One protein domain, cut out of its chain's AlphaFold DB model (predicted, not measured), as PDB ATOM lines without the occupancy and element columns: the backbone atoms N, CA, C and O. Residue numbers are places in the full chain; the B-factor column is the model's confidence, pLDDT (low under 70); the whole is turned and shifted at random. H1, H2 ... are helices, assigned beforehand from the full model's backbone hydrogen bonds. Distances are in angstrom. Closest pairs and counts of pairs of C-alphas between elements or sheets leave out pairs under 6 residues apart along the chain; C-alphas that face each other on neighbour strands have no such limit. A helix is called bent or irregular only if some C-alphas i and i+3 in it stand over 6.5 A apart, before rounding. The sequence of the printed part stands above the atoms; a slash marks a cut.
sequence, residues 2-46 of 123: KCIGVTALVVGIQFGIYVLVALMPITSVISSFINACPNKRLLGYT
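Overview. This is residues 2 to 46 of the 123 residues of the protein "Lipopolysaccharide biosynthesis protein" of Peptococcaceae bacterium (UniProt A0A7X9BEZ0). A long helix, H2, forms a helical hairpin with a shorter one, H1: H1 lies side by side with the first part of H2, and the rest of H2 runs on beyond H1 as a single arm with a kink near residue 37. After H2 the last three residues, 44 to 46, form a short tail. The printed part has 45 residues with two named helices, H1 then H2, and no named strand; the class is all helix. The whole is loose, with a radius of gyration of the C-alphas of 13.2 A, and its outline is a rod with spans of 40 by 15 by 7 A.

Arrangement. H2, residues 17 to 43, touches H1, residues 2 to 14, with its residues 19 to 31 alone. Fifteen pairs of C-alphas lie within 8 A, and the closest are those of Gly 12 and Leu 20, 4.1 A apart. The two helices run opposite ways at a shallow tilt of 12 degrees, with their centres 12.9 A apart. Of the O i to N i+4 pairs, 18 of 23 in H2 and 8 of 9 in H1 are within hydrogen-bond range.

Along the chain. H2 measures 37.3 A from C-alpha 17 at (2.473, -26.483, 4.287) to C-alpha 43 at (16.052, 5.910, 16.943). It has a kink of 36 degrees near residue 37. H2 is neither bent nor irregular, but only just: C-alphas 22 and 25 are 6.4 A apart. H1 measures 19.4 A from first to last C-alpha and begins with C-alpha 2 at (3.213, -11.354, 17.843).

Size, cuts and confidence. The two C-alphas farthest apart are those of Gly 16 and Gly 44, at 40.5 A. The link from H1 to H2, residues 15 and 16, is tight. The printed part has no cut. The mean pLDDT of the printed part is 89.2, and no printed residue is under 70.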
ATOM      1  N   LYS A   2       3.640  -9.986  17.455       70.69
ATOM      2  CA  LYS A   2       3.213 -11.354  17.843       70.69
ATOM      3  C   LYS A   2       1.869 -11.803  17.236       70.69
ATOM      4  O   LYS A   2       1.790 -12.924  16.756       70.69
ATOM      5  N   CYS A   3       0.864 -10.927  17.158       83.25
ATOM      6  CA  CYS A   3      -0.447 -11.289  16.600       83.25
ATOM      7  C   CYS A   3      -0.392 -11.684  15.113       83.25
ATOM      8  O   CYS A   3      -1.104 -12.581  14.701       83.25
ATOM      9  N   ILE A   4       0.494 -11.074  14.323       85.38
ATOM     10  CA  ILE A   4       0.570 -11.287  12.867       85.38
ATOM     11  C   ILE A   4       1.080 -12.686  12.542       85.38
ATOM     12  O   ILE A   4       0.527 -13.355  11.676       85.38
ATOM     13  N   GLY A   5       2.109 -13.139  13.266       83.31
ATOM     14  CA  GLY A   5       2.632 -14.495  13.113       83.31
ATOM     15  C   GLY A   5       1.595 -15.549  13.499       83.31
ATOM     16  O   GLY A   5       1.424 -16.525  12.780       83.31
ATOM     17  N   VAL A   6       0.846 -15.317  14.584       88.44
ATOM     18  CA  VAL A   6      -0.225 -16.229  15.020       88.44
ATOM     19  C   VAL A   6      -1.369 -16.261  14.004       88.44
ATOM     20  O   VAL A   6      -1.812 -17.342  13.631       88.44
ATOM     21  N   THR A   7      -1.810 -15.109  13.494       88.44
ATOM     22  CA  THR A   7      -2.851 -15.051  12.456       88.44
ATOM     23  C   THR A   7      -2.410 -15.762  11.178       88.44
ATOM     24  O   THR A   7      -3.164 -16.568  10.642       88.44
ATOM     25  N   ALA A   8      -1.183 -15.524  10.709       88.25
ATOM     26  CA  ALA A   8      -0.661 -16.191   9.519       88.25
ATOM     27  C   ALA A   8      -0.492 -17.704   9.707       88.25
ATOM     28  O   ALA A   8      -0.716 -18.451   8.762       88.25
ATOM     29  N   LEU A   9      -0.159 -18.163  10.917       89.62
ATOM     30  CA  LEU A   9      -0.112 -19.586  11.247       89.62
ATOM     31  C   LEU A   9      -1.509 -20.221  11.178       89.62
ATOM     32  O   LEU A   9      -1.683 -21.239  10.513       89.62
ATOM     33  N   VAL A  10      -2.504 -19.602  11.828       92.75
ATOM     34  CA  VAL A  10      -3.891 -20.099  11.837       92.75
ATOM     35  C   VAL A  10      -4.445 -20.178  10.420       92.75
ATOM     36  O   VAL A  10      -5.027 -21.196  10.064       92.75
ATOM     37  N   VAL A  11      -4.223 -19.144   9.604       90.12
ATOM     38  CA  VAL A  11      -4.628 -19.139   8.192       90.12
ATOM     39  C   VAL A  11      -3.839 -20.185   7.403       90.12
ATOM     40  O   VAL A  11      -4.434 -21.011   6.722       90.12
ATOM     41  N   GLY A  12      -2.510 -20.194   7.515       91.06
ATOM     42  CA  GLY A  12      -1.628 -21.036   6.707       91.06
ATOM     43  C   GLY A  12      -1.852 -22.534   6.902       91.06
ATOM     44  O   GLY A  12      -1.864 -23.271   5.920       91.06
ATOM     45  N   ILE A  13      -2.098 -22.985   8.137       93.31
ATOM     46  CA  ILE A  13      -2.352 -24.406   8.427       93.31
ATOM     47  C   ILE A  13      -3.594 -24.924   7.681       93.31
ATOM     48  O   ILE A  13      -3.597 -26.077   7.259       93.31
ATOM     49  N   GLN A  14      -4.611 -24.084   7.449       92.75
ATOM     50  CA  GLN A  14      -5.835 -24.491   6.739       92.75
ATOM     51  C   GLN A  14      -5.602 -24.784   5.248       92.75
ATOM     52  O   GLN A  14      -6.360 -25.539   4.650       92.75
ATOM     53  N   PHE A  15      -4.556 -24.210   4.646       92.31
ATOM     54  CA  PHE A  15      -4.253 -24.339   3.214       92.31
ATOM     55  C   PHE A  15      -2.998 -25.185   2.934       92.31
ATOM     56  O   PHE A  15      -2.522 -25.253   1.798       92.31
ATOM     57  N   GLY A  16      -2.459 -25.846   3.963       92.06
ATOM     58  CA  GLY A  16      -1.315 -26.746   3.859       92.06
ATOM     59  C   GLY A  16       0.057 -26.069   3.964       92.06
ATOM     60  O   GLY A  16       0.204 -24.849   4.051       92.06
ATOM     61  N   ILE A  17       1.101 -26.903   3.962       92.25
ATOM     62  CA  ILE A  17       2.473 -26.483   4.287       92.25
ATOM     63  C   ILE A  17       3.041 -25.446   3.311       92.25
ATOM     64  O   ILE A  17       3.740 -24.529   3.732       92.25
ATOM     65  N   TYR A  18       2.709 -25.538   2.020       93.38
ATOM     66  CA  TYR A  18       3.217 -24.603   1.015       93.38
ATOM     67  C   TYR A  18       2.716 -23.175   1.256       93.38
ATOM     68  O   TYR A  18       3.504 -22.231   1.197       93.38
ATOM     69  N   VAL A  19       1.434 -23.011   1.599       93.88
ATOM     70  CA  VAL A  19       0.857 -21.695   1.917       93.88
ATOM     71  C   VAL A  19       1.424 -21.160   3.225       93.88
ATOM     72  O   VAL A  19       1.775 -19.983   3.305       93.88
ATOM     73  N   LEU A  20       1.591 -22.024   4.228       93.50
ATOM     74  CA  LEU A  20       2.226 -21.644   5.487       93.50
ATOM     75  C   LEU A  20       3.642 -21.090   5.266       93.50
ATOM     76  O   LEU A  20       3.980 -20.030   5.794       93.50
ATOM     77  N   VAL A  21       4.456 -21.776   4.458       92.56
ATOM     78  CA  VAL A  21       5.825 -21.340   4.144       92.56
ATOM     79  C   VAL A  21       5.822 -20.050   3.330       92.56
ATOM     80  O   VAL A  21       6.604 -19.149   3.631       92.56
ATOM     81  N   ALA A  22       4.913 -19.907   2.364       92.94
ATOM     82  CA  ALA A  22       4.784 -18.690   1.564       92.94
ATOM     83  C   ALA A  22       4.359 -17.460   2.393       92.94
ATOM     84  O   ALA A  22       4.785 -16.340   2.106       92.94
ATOM     85  N   LEU A  23       3.568 -17.646   3.456       92.75
ATOM     86  CA  LEU A  23       3.160 -16.561   4.356       92.75
ATOM     87  C   LEU A  23       4.308 -16.033   5.233       92.75
ATOM     88  O   LEU A  23       4.266 -14.877   5.665       92.75
ATOM     89  N   MET A  24       5.355 -16.822   5.493       90.19
ATOM     90  CA  MET A  24       6.482 -16.397   6.336       90.19
ATOM     91  C   MET A  24       7.233 -15.160   5.803       90.19
ATOM     92  O   MET A  24       7.335 -14.178   6.542       90.19
ATOM     93  N   PRO A  25       7.720 -15.122   4.547       91.69
ATOM     94  CA  PRO A  25       8.362 -13.923   4.009       91.69
ATOM     95  C   PRO A  25       7.393 -12.736   3.901       91.69
ATOM     96  O   PRO A  25       7.784 -11.596   4.129       91.69
ATOM     97  N   ILE A  26       6.103 -12.975   3.638       91.88
ATOM     98  CA  ILE A  26       5.096 -11.901   3.601       91.88
ATOM     99  C   ILE A  26       4.951 -11.263   4.988       91.88
ATOM    100  O   ILE A  26       5.016 -10.040   5.145       91.88
ATOM    101  N   THR A  27       4.796 -12.086   6.026       91.62
ATOM    102  CA  THR A  27       4.670 -11.592   7.402       91.62
ATOM    103  C   THR A  27       5.944 -10.941   7.929       91.62
ATOM    104  O   THR A  27       5.840 -10.018   8.745       91.62
ATOM    105  N   SER A  28       7.131 -11.355   7.471       89.56
ATOM    106  CA  SER A  28       8.396 -10.704   7.837       89.56
ATOM    107  C   SER A  28       8.498  -9.299   7.237       89.56
ATOM    108  O   SER A  28       8.824  -8.358   7.964       89.56
ATOM    109  N   VAL A  29       8.104  -9.128   5.970       90.31
ATOM    110  CA  VAL A  29       8.040  -7.820   5.298       90.31
ATOM    111  C   VAL A  29       7.038  -6.898   5.998       90.31
ATOM    112  O   VAL A  29       7.403  -5.791   6.395       90.31
ATOM    113  N   ILE A  30       5.810  -7.365   6.257       90.44
ATOM    114  CA  ILE A  30       4.794  -6.591   7.002       90.44
ATOM    115  C   ILE A  30       5.313  -6.217   8.396       90.44
ATOM    116  O   ILE A  30       5.166  -5.080   8.853       90.44
ATOM    117  N   SER A  31       5.960  -7.163   9.078       89.06
ATOM    118  CA  SER A  31       6.547  -6.916  10.393       89.06
ATOM    119  C   SER A  31       7.656  -5.869  10.348       89.06
ATOM    120  O   SER A  31       7.779  -5.120  11.314       89.06
ATOM    121  N   SER A  32       8.442  -5.793   9.268       88.31
ATOM    122  CA  SER A  32       9.470  -4.763   9.081       88.31
ATOM    123  C   SER A  32       8.849  -3.362   9.094       88.31
ATOM    124  O   SER A  32       9.227  -2.535   9.922       88.31
ATOM    125  N   PHE A  33       7.786  -3.136   8.311       88.00
ATOM    126  CA  PHE A  33       7.058  -1.857   8.303       88.00
ATOM    127  C   PHE A  33       6.464  -1.493   9.669       88.00
ATOM    128  O   PHE A  33       6.532  -0.343  10.101       88.00
ATOM    129  N   ILE A  34       5.912  -2.477  10.381       89.12
ATOM    130  CA  ILE A  34       5.332  -2.249  11.710       89.12
ATOM    131  C   ILE A  34       6.408  -1.909  12.740       89.12
ATOM    132  O   ILE A  34       6.163  -1.066  13.599       89.12
ATOM    133  N   ASN A  35       7.591  -2.524  12.655       87.81
ATOM    134  CA  ASN A  35       8.720  -2.201  13.534       87.81
ATOM    135  C   ASN A  35       9.358  -0.851  13.171       87.81
ATOM    136  O   ASN A  35       9.939  -0.194  14.029       87.81
ATOM    137  N   ALA A  36       9.212  -0.394  11.930       86.56
ATOM    138  CA  ALA A  36       9.761   0.880  11.493       86.56
ATOM    139  C   ALA A  36       9.089   2.098  12.151       86.56
ATOM    140  O   ALA A  36       9.753   3.095  12.415       86.56
ATOM    141  N   CYS A  37       7.791   2.020  12.466       85.38
ATOM    142  CA  CYS A  37       7.062   3.094  13.152       85.38
ATOM    143  C   CYS A  37       7.634   3.424  14.553       85.38
ATOM    144  O   CYS A  37       8.009   4.578  14.784       85.38
ATOM    145  N   PRO A  38       7.783   2.457  15.485       85.75
ATOM    146  CA  PRO A  38       8.452   2.712  16.754       85.75
ATOM    147  C   PRO A  38       9.943   3.020  16.567       85.75
ATOM    148  O   PRO A  38      10.433   3.917  17.246       85.75
ATOM    149  N   ASN A  39      10.649   2.378  15.624       88.69
ATOM    150  CA  ASN A  39      12.063   2.683  15.354       88.69
ATOM    151  C   ASN A  39      12.271   4.142  14.929       88.69
ATOM    152  O   ASN A  39      13.215   4.774  15.392       88.69
ATOM    153  N   LYS A  40      11.362   4.717  14.134       88.31
ATOM    154  CA  LYS A  40      11.411   6.141  13.778       88.31
ATOM    155  C   LYS A  40      11.282   7.038  15.007       88.31
ATOM    156  O   LYS A  40      11.981   8.038  15.110       88.31
ATOM    157  N   ARG A  41      10.401   6.685  15.946       86.88
ATOM    158  CA  ARG A  41      10.186   7.456  17.182       86.88
ATOM    159  C   ARG A  41      11.331   7.300  18.191       86.88
ATOM    160  O   ARG A  41      11.614   8.248  18.909       86.88
ATOM    161  N   LEU A  42      11.941   6.116  18.271       89.19
ATOM    162  CA  LEU A  42      12.974   5.773  19.259       89.19
ATOM    163  C   LEU A  42      14.396   6.102  18.791       89.19
ATOM    164  O   LEU A  42      15.203   6.559  19.589       89.19
ATOM    165  N   LEU A  43      14.702   5.847  17.517       87.69
ATOM    166  CA  LEU A  43      16.052   5.910  16.943       87.69
ATOM    167  C   LEU A  43      16.191   7.003  15.874       87.69
ATOM    168  O   LEU A  43      17.250   7.139  15.277       87.69
ATOM    169  N   GLY A  44      15.114   7.738  15.571       89.12
ATOM    170  CA  GLY A  44      15.093   8.706  14.468       89.12
ATOM    171  C   GLY A  44      15.148   8.067  13.076       89.12
ATOM    172  O   GLY A  44      15.216   8.783  12.085       89.12
ATOM    173  N   TYR A  45      15.085   6.735  12.993       86.19
ATOM    174  CA  TYR A  45      15.402   5.976  11.790       86.19
ATOM    175  C   TYR A  45      14.143   5.686  10.960       86.19
ATOM    176  O   TYR A  45      13.209   5.007  11.403       86.19
ATOM    177  N   THR A  46      14.078   6.251   9.762       90.25
ATOM    178  CA  THR A  46      12.901   6.211   8.895       90.25
ATOM    179  C   THR A  46      12.778   4.887   8.139       90.25
ATOM    180  O   THR A  46      13.742   4.161   7.918       90.25
TER     181      THR A  46